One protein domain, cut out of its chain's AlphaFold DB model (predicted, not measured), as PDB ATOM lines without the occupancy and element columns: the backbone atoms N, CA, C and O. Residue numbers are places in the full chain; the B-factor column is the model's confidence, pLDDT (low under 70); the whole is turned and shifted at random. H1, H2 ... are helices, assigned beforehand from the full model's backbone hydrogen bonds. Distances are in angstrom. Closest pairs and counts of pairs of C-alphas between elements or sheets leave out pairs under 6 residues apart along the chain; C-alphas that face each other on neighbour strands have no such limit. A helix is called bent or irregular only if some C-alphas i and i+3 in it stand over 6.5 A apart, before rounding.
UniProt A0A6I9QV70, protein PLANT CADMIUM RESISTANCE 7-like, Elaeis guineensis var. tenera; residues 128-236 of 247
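Overview. This is residues 128 to 236 of the 247 residues of the protein "protein PLANT CADMIUM RESISTANCE 7-like" of Elaeis guineensis var. tenera (UniProt A0A6I9QV70). One long helix, H3, forms the spine of an elongated, open arrangement: H1 and H2 make a short chain of helices at the end where H3 begins, while H4 and H5 pack on its later part. H6 touches H5 with one residue alone and reaches away to the far end of the model, and the link from H3 to H4 folds back along H3. The printed part has 109 residues with six named helices, H1 to H6 in order along the chain, and no named strand; the class is all helix. The whole is extended, with a radius of gyration of the C-alphas of 20.2 A, and flat, spanning 66 by 36 by 18 A.

Arrangement. H1, residues 128 to 135, touches H2, residues 137 to 148, at a steep tilt of 55 degrees, opposite ways; their closest C-alphas, of Thr 133 and Thr 140, are 5.7 A apart. H2 touches H3, residues 155 to 186, at a steep tilt of 53 degrees, opposite ways, with the C-alphas of Gly 142 and Cys 155 closest at 4.1 A; H3 uses residues 155 to 163 alone here. H4, residues 196 to 201, touches H3 at a steep tilt of 46 degrees, opposite ways, closest at the C-alphas of Ser 172 and His 199, 5.0 A apart. H5, residues 203 to 215, touches H3 at a shallow tilt of 21 degrees, the same way, closest at the C-alphas of Cys 171 and Pro 203, 6.9 A apart. H4 and H5 touch only at the corner, where the C-alphas of His 199 and Ala 206 are closest at 6.1 A. H5 and H6, residues 221 to 236, only just touch, and only at the corner, with 3 pairs of C-alphas within 8 A, the closest being Tyr 211 and Pro 221 at 6.8 A. H3 and H5 are the hubs, touching 3 helices each; H3 and H6 are apart. Every O i to N i+4 pair is within hydrogen-bond range in H1, H2, H4 and H5, against 27 of 28 in H3 and 10 of 12 in H6.

Along the chain. H1 begins at C-alpha 128 (4.641, -72.792, -33.440) and is 11.0 A long; H2 is 16.5 A long. H3 runs 46.1 A from C-alpha 155 (7.827, -58.035, -23.740) to C-alpha 186 (-1.128, -31.841, -60.613). H4 is 8.7 A and H5 18.6 A long. H6, 19.6 A long, ends at C-alpha 236 (-15.759, -36.842, -73.828); it is irregular, with C-alphas 222 and 225 8.9 A apart, and has a kink of 67 degrees near residue 228.

Size, cuts and confidence. The two C-alphas farthest apart, of Glu 150 and Asn 236, are 67.1 A apart. The printed part has no cut and no long link. The mean pLDDT of the printed part is 76.2; 24 residues are under 70, among them residues 189 to 204.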
ATOM      1  N   THR A 128       5.448 -73.587 -34.387       73.56
ATOM      2  CA  THR A 128       4.641 -72.792 -33.440       73.56
ATOM      3  C   THR A 128       5.082 -71.328 -33.407       73.56
ATOM      4  O   THR A 128       4.237 -70.437 -33.474       73.56
ATOM      5  N   ASN A 129       6.393 -71.062 -33.361       69.75
ATOM      6  CA  ASN A 129       6.925 -69.699 -33.424       69.75
ATOM      7  C   ASN A 129       6.721 -69.070 -34.804       69.75
ATOM      8  O   ASN A 129       6.392 -67.889 -34.877       69.75
ATOM      9  N   ALA A 130       6.845 -69.836 -35.890       69.19
ATOM     10  CA  ALA A 130       6.570 -69.338 -37.238       69.19
ATOM     11  C   ALA A 130       5.099 -68.909 -37.402       69.19
ATOM     12  O   ALA A 130       4.828 -67.807 -37.877       69.19
ATOM     13  N   VAL A 131       4.149 -69.729 -36.937       72.19
ATOM     14  CA  VAL A 131       2.712 -69.402 -36.937       72.19
ATOM     15  C   VAL A 131       2.417 -68.213 -36.020       72.19
ATOM     16  O   VAL A 131       1.728 -67.285 -36.440       72.19
ATOM     17  N   MET A 132       2.965 -68.190 -34.800       73.12
ATOM     18  CA  MET A 132       2.770 -67.069 -33.871       73.12
ATOM     19  C   MET A 132       3.303 -65.760 -34.468       73.12
ATOM     20  O   MET A 132       2.578 -64.773 -34.501       73.12
ATOM     21  N   THR A 133       4.498 -65.778 -35.062       76.12
ATOM     22  CA  THR A 133       5.108 -64.607 -35.717       76.12
ATOM     23  C   THR A 133       4.338 -64.160 -36.961       76.12
ATOM     24  O   THR A 133       4.283 -62.967 -37.239       76.12
ATOM     25  N   ALA A 134       3.709 -65.077 -37.701       69.38
ATOM     26  CA  ALA A 134       2.906 -64.730 -38.874       69.38
ATOM     27  C   ALA A 134       1.620 -63.960 -38.516       69.38
ATOM     28  O   ALA A 134       1.223 -63.064 -39.261       69.38
ATOM     29  N   PHE A 135       0.978 -64.283 -37.386       74.19
ATOM     30  CA  PHE A 135      -0.257 -63.620 -36.938       74.19
ATOM     31  C   PHE A 135      -0.024 -62.492 -35.917       74.19
ATOM     32  O   PHE A 135      -0.804 -61.543 -35.865       74.19
ATOM     33  N   PHE A 136       1.049 -62.569 -35.126       81.06
ATOM     34  CA  PHE A 136       1.366 -61.664 -34.014       81.06
ATOM     35  C   PHE A 136       2.863 -61.274 -33.992       81.06
ATOM     36  O   PHE A 136       3.528 -61.436 -32.966       81.06
ATOM     37  N   PRO A 137       3.425 -60.715 -35.086       78.94
ATOM     38  CA  PRO A 137       4.863 -60.427 -35.199       78.94
ATOM     39  C   PRO A 137       5.385 -59.468 -34.119       78.94
ATOM     40  O   PRO A 137       6.543 -59.554 -33.714       78.94
ATOM     41  N   CYS A 138       4.526 -58.577 -33.613       85.81
ATOM     42  CA  CYS A 138       4.848 -57.689 -32.502       85.81
ATOM     43  C   CYS A 138       5.155 -58.451 -31.203       85.81
ATOM     44  O   CYS A 138       6.072 -58.048 -30.495       85.81
ATOM     45  N   VAL A 139       4.459 -59.559 -30.917       86.62
ATOM     46  CA  VAL A 139       4.694 -60.377 -29.715       86.62
ATOM     47  C   VAL A 139       6.041 -61.087 -29.814       86.62
ATOM     48  O   VAL A 139       6.826 -61.023 -28.870       86.62
ATOM     49  N   THR A 140       6.362 -61.676 -30.971       84.88
ATOM     50  CA  THR A 140       7.691 -62.261 -31.216       84.88
ATOM     51  C   THR A 140       8.796 -61.220 -31.047       84.88
ATOM     52  O   THR A 140       9.796 -61.486 -30.383       84.88
ATOM     53  N   PHE A 141       8.618 -60.012 -31.594       88.81
ATOM     54  CA  PHE A 141       9.586 -58.932 -31.407       88.81
ATOM     55  C   PHE A 141       9.732 -58.534 -29.931       88.81
ATOM     56  O   PHE A 141      10.854 -58.372 -29.460       88.81
ATOM     57  N   GLY A 142       8.627 -58.406 -29.190       87.88
ATOM     58  CA  GLY A 142       8.656 -58.092 -27.762       87.88
ATOM     59  C   GLY A 142       9.405 -59.138 -26.938       87.88
ATOM     60  O   GLY A 142      10.229 -58.774 -26.107       87.88
ATOM     61  N   GLN A 143       9.185 -60.424 -27.220       88.94
ATOM     62  CA  GLN A 143       9.918 -61.529 -26.593       88.94
ATOM     63  C   GLN A 143      11.420 -61.482 -26.911       88.94
ATOM     64  O   GLN A 143      12.241 -61.702 -26.025       88.94
ATOM     65  N   ILE A 144      11.795 -61.162 -28.155       88.38
ATOM     66  CA  ILE A 144      13.204 -60.998 -28.544       88.38
ATOM     67  C   ILE A 144      13.834 -59.806 -27.810       88.38
ATOM     68  O   ILE A 144      14.917 -59.948 -27.246       88.38
ATOM     69  N   ALA A 145      13.158 -58.653 -27.780       88.06
ATOM     70  CA  ALA A 145      13.640 -57.452 -27.100       88.06
ATOM     71  C   ALA A 145      13.822 -57.677 -25.589       88.06
ATOM     72  O   ALA A 145      14.853 -57.310 -25.042       88.06
ATOM     73  N   GLU A 146      12.879 -58.355 -24.929       93.38
ATOM     74  CA  GLU A 146      12.961 -58.653 -23.493       93.38
ATOM     75  C   GLU A 146      14.163 -59.527 -23.124       93.38
ATOM     76  O   GLU A 146      14.815 -59.280 -22.108       93.38
ATOM     77  N   ILE A 147      14.504 -60.506 -23.965       92.69
ATOM     78  CA  ILE A 147      15.677 -61.360 -23.754       92.69
ATOM     79  C   ILE A 147      16.987 -60.626 -24.081       92.69
ATOM     80  O   ILE A 147      17.972 -60.811 -23.370       92.69
ATOM     81  N   LEU A 148      17.018 -59.799 -25.134       89.38
ATOM     82  CA  LEU A 148      18.228 -59.065 -25.537       89.38
ATOM     83  C   LEU A 148      18.550 -57.872 -24.625       89.38
ATOM     84  O   LEU A 148      19.726 -57.598 -24.397       89.38
ATOM     85  N   ASP A 149      17.533 -57.206 -24.076       90.62
ATOM     86  CA  ASP A 149      17.678 -56.057 -23.175       90.62
ATOM     87  C   ASP A 149      17.774 -56.478 -21.691       90.62
ATOM     88  O   ASP A 149      17.614 -55.647 -20.796       90.62
ATOM     89  N   GLU A 150      17.990 -57.770 -21.406       92.12
ATOM     90  CA  GLU A 150      18.072 -58.349 -20.052       92.12
ATOM     91  C   GLU A 150      16.867 -57.977 -19.151       92.12
ATOM     92  O   GLU A 150      16.994 -57.777 -17.941       92.12
ATOM     93  N   GLY A 151      15.675 -57.858 -19.746       85.94
ATOM     94  CA  GLY A 151      14.436 -57.462 -19.072       85.94
ATOM     95  C   GLY A 151      14.241 -55.954 -18.852       85.94
ATOM     96  O   GLY A 151      13.231 -55.569 -18.261       85.94
ATOM     97  N   GLN A 152      15.145 -55.081 -19.325       89.69
ATOM     98  CA  GLN A 152      14.950 -53.620 -19.252       89.69
ATOM     99  C   GLN A 152      13.760 -53.161 -20.111       89.69
ATOM    100  O   GLN A 152      12.960 -52.328 -19.678       89.69
ATOM    101  N   THR A 153      13.603 -53.749 -21.299       88.56
ATOM    102  CA  THR A 153      12.395 -53.634 -22.123       88.56
ATOM    103  C   THR A 153      11.516 -54.851 -21.870       88.56
ATOM    104  O   THR A 153      11.847 -55.942 -22.312       88.56
ATOM    105  N   SER A 154      10.375 -54.701 -21.194       93.00
ATOM    106  CA  SER A 154       9.448 -55.833 -21.042       93.00
ATOM    107  C   SER A 154       8.840 -56.251 -22.383       93.00
ATOM    108  O   SER A 154       8.672 -55.421 -23.284       93.00
ATOM    109  N   CYS A 155       8.424 -57.512 -22.509       91.75
ATOM    110  CA  CYS A 155       7.827 -58.035 -23.740       91.75
ATOM    111  C   CYS A 155       6.614 -57.201 -24.180       91.75
ATOM    112  O   CYS A 155       6.483 -56.871 -25.361       91.75
ATOM    113  N   THR A 156       5.774 -56.760 -23.240       92.31
ATOM    114  CA  THR A 156       4.644 -55.859 -23.521       92.31
ATOM    115  C   THR A 156       5.106 -54.512 -24.081       92.31
ATOM    116  O   THR A 156       4.516 -54.021 -25.044       92.31
ATOM    117  N   LEU A 157       6.165 -53.916 -23.518       91.12
ATOM    118  CA  LEU A 157       6.700 -52.632 -23.977       91.12
ATOM    119  C   LEU A 157       7.329 -52.758 -25.371       91.12
ATOM    120  O   LEU A 157       6.988 -51.975 -26.259       91.12
ATOM    121  N   GLY A 158       8.170 -53.772 -25.594       88.31
ATOM    122  CA  GLY A 158       8.771 -54.055 -26.901       88.31
ATOM    123  C   GLY A 158       7.719 -54.354 -27.975       88.31
ATOM    124  O   GLY A 158       7.773 -53.790 -29.070       88.31
ATOM    125  N   SER A 159       6.698 -55.152 -27.634       89.56
ATOM    126  CA  SER A 159       5.567 -55.455 -28.524       89.56
ATOM    127  C   SER A 159       4.783 -54.203 -28.909       89.56
ATOM    128  O   SER A 159       4.435 -54.025 -30.076       89.56
ATOM    129  N   PHE A 160       4.509 -53.323 -27.943       90.50
ATOM    130  CA  PHE A 160       3.762 -52.087 -28.163       90.50
ATOM    131  C   PHE A 160       4.565 -51.072 -28.985       90.50
ATOM    132  O   PHE A 160       4.033 -50.497 -29.935       90.50
ATOM    133  N   MET A 161       5.858 -50.903 -28.686       88.56
ATOM    134  CA  MET A 161       6.760 -50.052 -29.469       88.56
ATOM    135  C   MET A 161       6.845 -50.519 -30.924       88.56
ATOM    136  O   MET A 161       6.642 -49.712 -31.829       88.56
ATOM    137  N   HIS A 162       7.051 -51.815 -31.173       85.75
ATOM    138  CA  HIS A 162       7.079 -52.357 -32.534       85.75
ATOM    139  C   HIS A 162       5.716 -52.247 -33.235       85.75
ATOM    140  O   HIS A 162       5.638 -51.811 -34.385       85.75
ATOM    141  N   GLY A 163       4.637 -52.599 -32.528       85.06
ATOM    142  CA  GLY A 163       3.267 -52.572 -33.038       85.06
ATOM    143  C   GLY A 163       2.745 -51.176 -33.387       85.06
ATOM    144  O   GLY A 163       1.889 -51.067 -34.259       85.06
ATOM    145  N   LEU A 164       3.270 -50.114 -32.764       81.44
ATOM    146  CA  LEU A 164       2.976 -48.729 -33.148       81.44
ATOM    147  C   LEU A 164       3.955 -48.174 -34.186       81.44
ATOM    148  O   LEU A 164       3.530 -47.531 -35.146       81.44
ATOM    149  N   LEU A 165       5.259 -48.403 -34.011       80.62
ATOM    150  CA  LEU A 165       6.282 -47.780 -34.848       80.62
ATOM    151  C   LEU A 165       6.257 -48.323 -36.283       80.62
ATOM    152  O   LEU A 165       6.362 -47.539 -37.227       80.62
ATOM    153  N   LEU A 166       6.070 -49.635 -36.467       79.12
ATOM    154  CA  LEU A 166       6.082 -50.253 -37.796       79.12
ATOM    155  C   LEU A 166       4.925 -49.742 -38.691       79.12
ATOM    156  O   LEU A 166       5.221 -49.290 -39.802       79.12
ATOM    157  N   PRO A 167       3.645 -49.702 -38.253       74.31
ATOM    158  CA  PRO A 167       2.572 -49.111 -39.055       74.31
ATOM    159  C   PRO A 167       2.744 -47.607 -39.277       74.31
ATOM    160  O   PRO A 167       2.493 -47.133 -40.381       74.31
ATOM    161  N   VAL A 168       3.206 -46.850 -38.275       73.50
ATOM    162  CA  VAL A 168       3.416 -45.397 -38.400       73.50
ATOM    163  C   VAL A 168       4.493 -45.074 -39.442       73.50
ATOM    164  O   VAL A 168       4.285 -44.197 -40.287       73.50
ATOM    165  N   LEU A 169       5.607 -45.814 -39.457       74.75
ATOM    166  CA  LEU A 169       6.643 -45.679 -40.485       74.75
ATOM    167  C   LEU A 169       6.131 -46.113 -41.867       74.75
ATOM    168  O   LEU A 169       6.339 -45.389 -42.843       74.75
ATOM    169  N   ALA A 170       5.409 -47.233 -41.962       74.50
ATOM    170  CA  ALA A 170       4.832 -47.705 -43.223       74.50
ATOM    171  C   ALA A 170       3.820 -46.701 -43.810       74.50
ATOM    172  O   ALA A 170       3.923 -46.339 -44.984       74.50
ATOM    173  N   CYS A 171       2.894 -46.186 -42.995       70.81
ATOM    174  CA  CYS A 171       1.957 -45.132 -43.386       70.81
ATOM    175  C   CYS A 171       2.676 -43.837 -43.783       70.81
ATOM    176  O   CYS A 171       2.253 -43.185 -44.735       70.81
ATOM    177  N   SER A 172       3.776 -43.481 -43.113       73.31
ATOM    178  CA  SER A 172       4.560 -42.287 -43.453       73.31
ATOM    179  C   SER A 172       5.285 -42.429 -44.791       73.31
ATOM    180  O   SER A 172       5.195 -41.534 -45.631       73.31
ATOM    181  N   ILE A 173       5.951 -43.558 -45.045       74.81
ATOM    182  CA  ILE A 173       6.681 -43.811 -46.300       74.81
ATOM    183  C   ILE A 173       5.713 -43.966 -47.482       74.81
ATOM    184  O   ILE A 173       5.927 -43.375 -48.545       74.81
ATOM    185  N   LEU A 174       4.621 -44.717 -47.313       74.19
ATOM    186  CA  LEU A 174       3.620 -44.884 -48.368       74.19
ATOM    187  C   LEU A 174       2.855 -43.578 -48.614       74.19
ATOM    188  O   LEU A 174       2.760 -43.141 -49.760       74.19
ATOM    189  N   GLY A 175       2.371 -42.924 -47.555       71.06
ATOM    190  CA  GLY A 175       1.629 -41.665 -47.635       71.06
ATOM    191  C   GLY A 175       2.430 -40.566 -48.330       71.06
ATOM    192  O   GLY A 175       1.973 -40.005 -49.323       71.06
ATOM    193  N   THR A 176       3.682 -40.337 -47.913       71.69
ATOM    194  CA  THR A 176       4.581 -39.387 -48.597       71.69
ATOM    195  C   THR A 176       4.803 -39.741 -50.069       71.69
ATOM    196  O   THR A 176       4.708 -38.856 -50.921       71.69
ATOM    197  N   SER A 177       5.000 -41.020 -50.401       75.62
ATOM    198  CA  SER A 177       5.173 -41.481 -51.788       75.62
ATOM    199  C   SER A 177       3.935 -41.240 -52.665       75.62
ATOM    200  O   SER A 177       4.062 -40.840 -53.826       75.62
ATOM    201  N   TYR A 178       2.721 -41.466 -52.152       71.25
ATOM    202  CA  TYR A 178       1.483 -41.185 -52.894       71.25
ATOM    203  C   TYR A 178       1.200 -39.683 -52.996       71.25
ATOM    204  O   TYR A 178       0.863 -39.198 -54.078       71.25
ATOM    205  N   ARG A 179       1.451 -38.921 -51.933       71.06
ATOM    206  CA  ARG A 179       1.348 -37.457 -51.919       71.06
ATOM    207  C   ARG A 179       2.320 -36.794 -52.901       71.06
ATOM    208  O   ARG A 179       1.947 -35.841 -53.586       71.06
ATOM    209  N   GLN A 180       3.538 -37.326 -53.049       71.00
ATOM    210  CA  GLN A 180       4.477 -36.921 -54.103       71.00
ATOM    211  C   GLN A 180       3.907 -37.184 -55.505       71.00
ATOM    212  O   GLN A 180       3.927 -36.275 -56.335       71.00
ATOM    213  N   LYS A 181       3.320 -38.365 -55.758       75.25
ATOM    214  CA  LYS A 181       2.648 -38.673 -57.040       75.25
ATOM    215  C   LYS A 181       1.482 -37.720 -57.326       75.25
ATOM    216  O   LYS A 181       1.351 -37.259 -58.457       75.25
ATOM    217  N   VAL A 182       0.667 -37.384 -56.321       68.56
ATOM    218  CA  VAL A 182      -0.419 -36.391 -56.444       68.56
ATOM    219  C   VAL A 182       0.146 -35.017 -56.815       68.56
ATOM    220  O   VAL A 182      -0.332 -34.403 -57.769       68.56
ATOM    221  N   ARG A 183       1.203 -34.549 -56.135       71.25
ATOM    222  CA  ARG A 183       1.822 -33.254 -56.463       71.25
ATOM    223  C   ARG A 183       2.445 -33.211 -57.852       71.25
ATOM    224  O   ARG A 183       2.253 -32.219 -58.547       71.25
ATOM    225  N   GLN A 184       3.132 -34.275 -58.267       72.75
ATOM    226  CA  GLN A 184       3.695 -34.398 -59.616       72.75
ATOM    227  C   GLN A 184       2.595 -34.413 -60.686       72.75
ATOM    228  O   GLN A 184       2.686 -33.678 -61.664       72.75
ATOM    229  N   LYS A 185       1.520 -35.189 -60.482       70.50
ATOM    230  CA  LYS A 185       0.397 -35.286 -61.431       70.50
ATOM    231  C   LYS A 185      -0.343 -33.955 -61.626       70.50
ATOM    232  O   LYS A 185      -0.894 -33.726 -62.699       70.50
ATOM    233  N   TYR A 186      -0.359 -33.090 -60.612       66.94
ATOM    234  CA  TYR A 186      -1.128 -31.841 -60.613       66.94
ATOM    235  C   TYR A 186      -0.285 -30.555 -60.530       66.94
ATOM    236  O   TYR A 186      -0.857 -29.487 -60.317       66.94
ATOM    237  N   ASN A 187       1.043 -30.638 -60.702       71.31
ATOM    238  CA  ASN A 187       1.993 -29.514 -60.607       71.31
ATOM    239  C   ASN A 187       1.785 -28.622 -59.365       71.31
ATOM    240  O   ASN A 187       1.806 -27.393 -59.436       71.31
ATOM    241  N   LEU A 188       1.562 -29.250 -58.209       70.50
ATOM    242  CA  LEU A 188       1.359 -28.542 -56.945       70.50
ATOM    243  C   LEU A 188       2.689 -28.053 -56.358       70.50
ATOM    244  O   LEU A 188       3.662 -28.806 -56.299       70.50
ATOM    245  N   VAL A 189       2.695 -26.813 -55.858       55.91
ATOM    246  CA  VAL A 189       3.833 -26.194 -55.157       55.91
ATOM    247  C   VAL A 189       4.351 -27.109 -54.039       55.91
ATOM    248  O   VAL A 189       3.576 -27.636 -53.234       55.91
ATOM    249  N   GLN A 190       5.675 -27.284 -53.975       52.00
ATOM    250  CA  GLN A 190       6.324 -27.930 -52.834       52.00
ATOM    251  C   GLN A 190       6.089 -27.089 -51.576       52.00
ATOM    252  O   GLN A 190       6.427 -25.907 -51.536       52.00
ATOM    253  N   ALA A 191       5.519 -27.703 -50.542       49.66
ATOM    254  CA  ALA A 191       5.461 -27.087 -49.226       49.66
ATOM    255  C   ALA A 191       6.852 -27.190 -48.564       49.66
ATOM    256  O   ALA A 191       7.479 -28.242 -48.676       49.66
ATOM    257  N   PRO A 192       7.325 -26.158 -47.841       46.16
ATOM    258  CA  PRO A 192       8.642 -26.165 -47.192       46.16
ATOM    259  C   PRO A 192       8.703 -27.006 -45.902       46.16
ATOM    260  O   PRO A 192       9.726 -27.009 -45.226       46.16
ATOM    261  N   ALA A 193       7.618 -27.694 -45.534       47.72
ATOM    262  CA  ALA A 193       7.579 -28.637 -44.422       47.72
ATOM    263  C   ALA A 193       7.566 -30.064 -44.977       47.72
ATOM    264  O   ALA A 193       6.718 -30.397 -45.807       47.72
ATOM    265  N   GLU A 194       8.494 -30.903 -44.518       53.81
ATOM    266  CA  GLU A 194       8.634 -32.261 -45.038       53.81
ATOM    267  C   GLU A 194       7.396 -33.113 -44.716       53.81
ATOM    268  O   GLU A 194       6.980 -33.249 -43.561       53.81
ATOM    269  N   ASP A 195       6.798 -33.700 -45.757       55.94
ATOM    270  CA  ASP A 195       5.485 -34.361 -45.702       55.94
ATOM    271  C   ASP A 195       5.399 -35.571 -44.761       55.94
ATOM    272  O   ASP A 195       4.291 -36.009 -44.429       55.94
ATOM    273  N   TRP A 196       6.545 -36.116 -44.339       54.25
ATOM    274  CA  TRP A 196       6.590 -37.189 -43.346       54.25
ATOM    275  C   TRP A 196       6.035 -36.716 -42.007       54.25
ATOM    276  O   TRP A 196       5.346 -37.484 -41.351       54.25
ATOM    277  N   SER A 197       6.253 -35.454 -41.625       52.59
ATOM    278  CA  SER A 197       5.836 -34.923 -40.321       52.59
ATOM    279  C   SER A 197       4.319 -35.018 -40.114       52.59
ATOM    280  O   SER A 197       3.854 -35.526 -39.095       52.59
ATOM    281  N   VAL A 198       3.524 -34.622 -41.113       56.25
ATOM    282  CA  VAL A 198       2.054 -34.669 -41.028       56.25
ATOM    283  C   VAL A 198       1.541 -36.113 -40.999       56.25
ATOM    284  O   VAL A 198       0.601 -36.406 -40.264       56.25
ATOM    285  N   HIS A 199       2.177 -37.030 -41.733       59.38
ATOM    286  CA  HIS A 199       1.827 -38.454 -41.694       59.38
ATOM    287  C   HIS A 199       2.290 -39.169 -40.415       59.38
ATOM    288  O   HIS A 199       1.618 -40.100 -39.981       59.38
ATOM    289  N   LEU A 200       3.383 -38.719 -39.797       55.50
ATOM    290  CA  LEU A 200       3.896 -39.264 -38.541       55.50
ATOM    291  C   LEU A 200       2.995 -38.884 -37.357       55.50
ATOM    292  O   LEU A 200       2.755 -39.712 -36.482       55.50
ATOM    293  N   PHE A 201       2.472 -37.650 -37.342       56.06
ATOM    294  CA  PHE A 201       1.667 -37.131 -36.227       56.06
ATOM    295  C   PHE A 201       0.141 -37.219 -36.434       56.06
ATOM    296  O   PHE A 201      -0.586 -37.328 -35.450       56.06
ATOM    297  N   CYS A 202      -0.378 -37.199 -37.670       65.44
ATOM    298  CA  CYS A 202      -1.784 -37.525 -37.952       65.44
ATOM    299  C   CYS A 202      -1.989 -38.093 -39.379       65.44
ATOM    300  O   CYS A 202      -2.437 -37.371 -40.281       65.44
ATOM    301  N   PRO A 203      -1.748 -39.401 -39.604       61.50
ATOM    302  CA  PRO A 203      -1.901 -40.015 -40.926       61.50
ATOM    303  C   PRO A 203      -3.344 -39.931 -41.451       61.50
ATOM    304  O   PRO A 203      -3.558 -39.658 -42.629       61.50
ATOM    305  N   TYR A 204      -4.348 -40.060 -40.574       59.25
ATOM    306  CA  TYR A 204      -5.757 -39.888 -40.943       59.25
ATOM    307  C   TYR A 204      -6.061 -38.471 -41.456       59.25
ATOM    308  O   TYR A 204      -6.744 -38.314 -42.465       59.25
ATOM    309  N   CYS A 205      -5.508 -37.432 -40.817       70.50
ATOM    310  CA  CYS A 205      -5.681 -36.044 -41.246       70.50
ATOM    311  C   CYS A 205      -5.100 -35.813 -42.651       70.50
ATOM    312  O   CYS A 205      -5.716 -35.121 -43.468       70.50
ATOM    313  N   ALA A 206      -3.929 -36.399 -42.928       65.56
ATOM    314  CA  ALA A 206      -3.252 -36.300 -44.217       65.56
ATOM    315  C   ALA A 206      -4.032 -37.017 -45.333       65.56
ATOM    316  O   ALA A 206      -4.297 -36.409 -46.373       65.56
ATOM    317  N   LEU A 207      -4.512 -38.240 -45.082       65.00
ATOM    318  CA  LEU A 207      -5.378 -38.974 -46.015       65.00
ATOM    319  C   LEU A 207      -6.681 -38.215 -46.307       65.00
ATOM    320  O   LEU A 207      -7.072 -38.072 -47.465       65.00
ATOM    321  N   CYS A 208      -7.330 -37.645 -45.284       73.50
ATOM    322  CA  CYS A 208      -8.516 -36.808 -45.484       73.50
ATOM    323  C   CYS A 208      -8.215 -35.517 -46.269       73.50
ATOM    324  O   CYS A 208      -9.098 -35.017 -46.968       73.50
ATOM    325  N   GLN A 209      -7.005 -34.956 -46.174       75.00
ATOM    326  CA  GLN A 209      -6.590 -33.817 -46.999       75.00
ATOM    327  C   GLN A 209      -6.463 -34.218 -48.474       75.00
ATOM    328  O   GLN A 209      -6.985 -33.515 -49.336       75.00
ATOM    329  N   GLU A 210      -5.813 -35.344 -48.758       69.62
ATOM    330  CA  GLU A 210      -5.598 -35.840 -50.124       69.62
ATOM    331  C   GLU A 210      -6.910 -36.274 -50.792       69.62
ATOM    332  O   GLU A 210      -7.138 -35.964 -51.960       69.62
ATOM    333  N   TYR A 211      -7.823 -36.887 -50.032       74.75
ATOM    334  CA  TYR A 211      -9.172 -37.213 -50.497       74.75
ATOM    335  C   TYR A 211      -9.959 -35.957 -50.916       74.75
ATOM    336  O   TYR A 211     -10.514 -35.911 -52.015       74.75
ATOM    337  N   ARG A 212      -9.957 -34.904 -50.082       77.56
ATOM    338  CA  ARG A 212     -10.609 -33.622 -50.414       77.56
ATOM    339  C   ARG A 212      -9.957 -32.925 -51.607       77.56
ATOM    340  O   ARG A 212     -10.665 -32.336 -52.411       77.56
ATOM    341  N   GLU A 213      -8.635 -32.997 -51.747       77.25
ATOM    342  CA  GLU A 213      -7.920 -32.412 -52.890       77.25
ATOM    343  C   GLU A 213      -8.314 -33.075 -54.220       77.25
ATOM    344  O   GLU A 213      -8.439 -32.391 -55.236       77.25
ATOM    345  N   LEU A 214      -8.569 -34.389 -54.224       74.69
ATOM    346  CA  LEU A 214      -9.112 -35.086 -55.393       74.69
ATOM    347  C   LEU A 214     -10.564 -34.669 -55.675       74.69
ATOM    348  O   LEU A 214     -10.873 -34.297 -56.810       74.69
ATOM    349  N   GLN A 215     -11.426 -34.624 -54.652       76.44
ATOM    350  CA  GLN A 215     -12.820 -34.185 -54.815       76.44
ATOM    351  C   GLN A 215     -12.928 -32.741 -55.332       76.44
ATOM    352  O   GLN A 215     -13.696 -32.476 -56.255       76.44
ATOM    353  N   ASN A 216     -12.100 -31.822 -54.823       75.88
ATOM    354  CA  ASN A 216     -12.019 -30.431 -55.287       75.88
ATOM    355  C   ASN A 216     -11.616 -30.308 -56.772       75.88
ATOM    356  O   ASN A 216     -11.869 -29.279 -57.395       75.88
ATOM    357  N   ARG A 217     -10.995 -31.347 -57.345       78.38
ATOM    358  CA  ARG A 217     -10.614 -31.440 -58.765       78.38
ATOM    359  C   ARG A 217     -11.662 -32.157 -59.623       78.38
ATOM    360  O   ARG A 217     -11.380 -32.467 -60.777       78.38
ATOM    361  N   GLY A 218     -12.844 -32.439 -59.071       79.62
ATOM    362  CA  GLY A 218     -13.906 -33.193 -59.740       79.62
ATOM    363  C   GLY A 218     -13.636 -34.698 -59.828       79.62
ATOM    364  O   GLY A 218     -14.275 -35.378 -60.624       79.62
ATOM    365  N   ILE A 219     -12.689 -35.227 -59.045       81.75
ATOM    366  CA  ILE A 219     -12.335 -36.650 -59.027       81.75
ATOM    367  C   ILE A 219     -12.811 -37.233 -57.700       81.75
ATOM    368  O   ILE A 219     -12.137 -37.088 -56.682       81.75
ATOM    369  N   ASP A 220     -13.962 -37.900 -57.698       84.50
ATOM    370  CA  ASP A 220     -14.410 -38.651 -56.526       84.50
ATOM    371  C   ASP A 220     -13.566 -39.933 -56.380       84.50
ATOM    372  O   ASP A 220     -13.608 -40.783 -57.270       84.50
ATOM    373  N   PRO A 221     -12.785 -40.124 -55.301       82.50
ATOM    374  CA  PRO A 221     -11.985 -41.337 -55.148       82.50
ATOM    375  C   PRO A 221     -12.835 -42.585 -54.857       82.50
ATOM    376  O   PRO A 221     -12.354 -43.702 -55.064       82.50
ATOM    377  N   SER A 222     -14.079 -42.422 -54.385       84.56
ATOM    378  CA  SER A 222     -14.941 -43.535 -53.957       84.56
ATOM    379  C   SER A 222     -15.483 -44.388 -55.110       84.56
ATOM    380  O   SER A 222     -15.707 -45.583 -54.927       84.56
ATOM    381  N   ILE A 223     -15.606 -43.823 -56.318       85.31
ATOM    382  CA  ILE A 223     -16.043 -44.548 -57.530       85.31
ATOM    383  C   ILE A 223     -14.955 -45.489 -58.088       85.31
ATOM    384  O   ILE A 223     -15.207 -46.277 -59.003       85.31
ATOM    385  N   GLY A 224     -13.730 -45.393 -57.559       83.25
ATOM    386  CA  GLY A 224     -12.567 -46.137 -58.024       83.25
ATOM    387  C   GLY A 224     -12.093 -45.744 -59.431       83.25
ATOM    388  O   GLY A 224     -12.694 -44.941 -60.144       83.25
ATOM    389  N   TRP A 225     -10.978 -46.338 -59.860       85.75
ATOM    390  CA  TRP A 225     -10.351 -45.999 -61.144       85.75
ATOM    391  C   TRP A 225     -11.250 -46.281 -62.360       85.75
ATOM    392  O   TRP A 225     -11.292 -45.485 -63.294       85.75
ATOM    393  N   MET A 226     -12.009 -47.382 -62.336       86.25
ATOM    394  CA  MET A 226     -12.896 -47.747 -63.447       86.25
ATOM    395  C   MET A 226     -14.111 -46.814 -63.555       86.25
ATOM    396  O   MET A 226     -14.498 -46.461 -64.666       86.25
ATOM    397  N   GLY A 227     -14.673 -46.358 -62.425       82.69
ATOM    398  CA  GLY A 227     -15.749 -45.363 -62.419       82.69
ATOM    399  C   GLY A 227     -15.285 -44.007 -62.955       82.69
ATOM    400  O   GLY A 227     -15.976 -43.397 -63.768       82.69
ATOM    401  N   TYR A 228     -14.072 -43.581 -62.585       84.62
ATOM    402  CA  TYR A 228     -13.458 -42.357 -63.111       84.62
ATOM    403  C   TYR A 228     -13.266 -42.408 -64.636       84.62
ATOM    404  O   TYR A 228     -13.607 -41.453 -65.332       84.62
ATOM    405  N   LEU A 229     -12.779 -43.533 -65.177       86.38
ATOM    406  CA  LEU A 229     -12.642 -43.704 -66.627       86.38
ATOM    407  C   LEU A 229     -13.996 -43.710 -67.352       86.38
ATOM    408  O   LEU A 229     -14.094 -43.122 -68.426       86.38
ATOM    409  N   ALA A 230     -15.034 -44.319 -66.770       84.00
ATOM    410  CA  ALA A 230     -16.380 -44.308 -67.344       84.00
ATOM    411  C   ALA A 230     -16.960 -42.881 -67.417       84.00
ATOM    412  O   ALA A 230     -17.432 -42.470 -68.476       84.00
ATOM    413  N   GLN A 231     -16.833 -42.093 -66.342       84.88
ATOM    414  CA  GLN A 231     -17.224 -40.675 -66.339       84.88
ATOM    415  C   GLN A 231     -16.417 -39.847 -67.348       84.88
ATOM    416  O   GLN A 231     -16.971 -38.979 -68.022       84.88
ATOM    417  N   GLN A 232     -15.116 -40.117 -67.493       82.50
ATOM    418  CA  GLN A 232     -14.283 -39.426 -68.477       82.50
ATOM    419  C   GLN A 232     -14.683 -39.783 -69.920       82.50
ATOM    420  O   GLN A 232     -14.679 -38.906 -70.782       82.50
ATOM    421  N   GLN A 233     -15.054 -41.038 -70.188       83.81
ATOM    422  CA  GLN A 233     -15.591 -41.456 -71.486       83.81
ATOM    423  C   GLN A 233     -16.936 -40.787 -71.782       83.81
ATOM    424  O   GLN A 233     -17.103 -40.248 -72.872       83.81
ATOM    425  N   GLU A 234     -17.861 -40.757 -70.818       82.06
ATOM    426  CA  GLU A 234     -19.152 -40.071 -70.954       82.06
ATOM    427  C   GLU A 234     -18.963 -38.575 -71.253       82.06
ATOM    428  O   GLU A 234     -19.464 -38.079 -72.262       82.06
ATOM    429  N   ALA A 235     -18.158 -37.874 -70.448       79.12
ATOM    430  CA  ALA A 235     -17.882 -36.449 -70.627       79.12
ATOM    431  C   ALA A 235     -17.245 -36.123 -71.991       79.12
ATOM    432  O   ALA A 235     -17.528 -35.076 -72.569       79.12
ATOM    433  N   ASN A 236     -16.414 -37.021 -72.530       77.56
ATOM    434  CA  ASN A 236     -15.759 -36.842 -73.828       77.56
ATOM    435  C   ASN A 236     -16.658 -37.224 -75.026       77.56
ATOM    436  O   ASN A 236     -16.310 -36.931 -76.169       77.56
TER     437      ASN A 236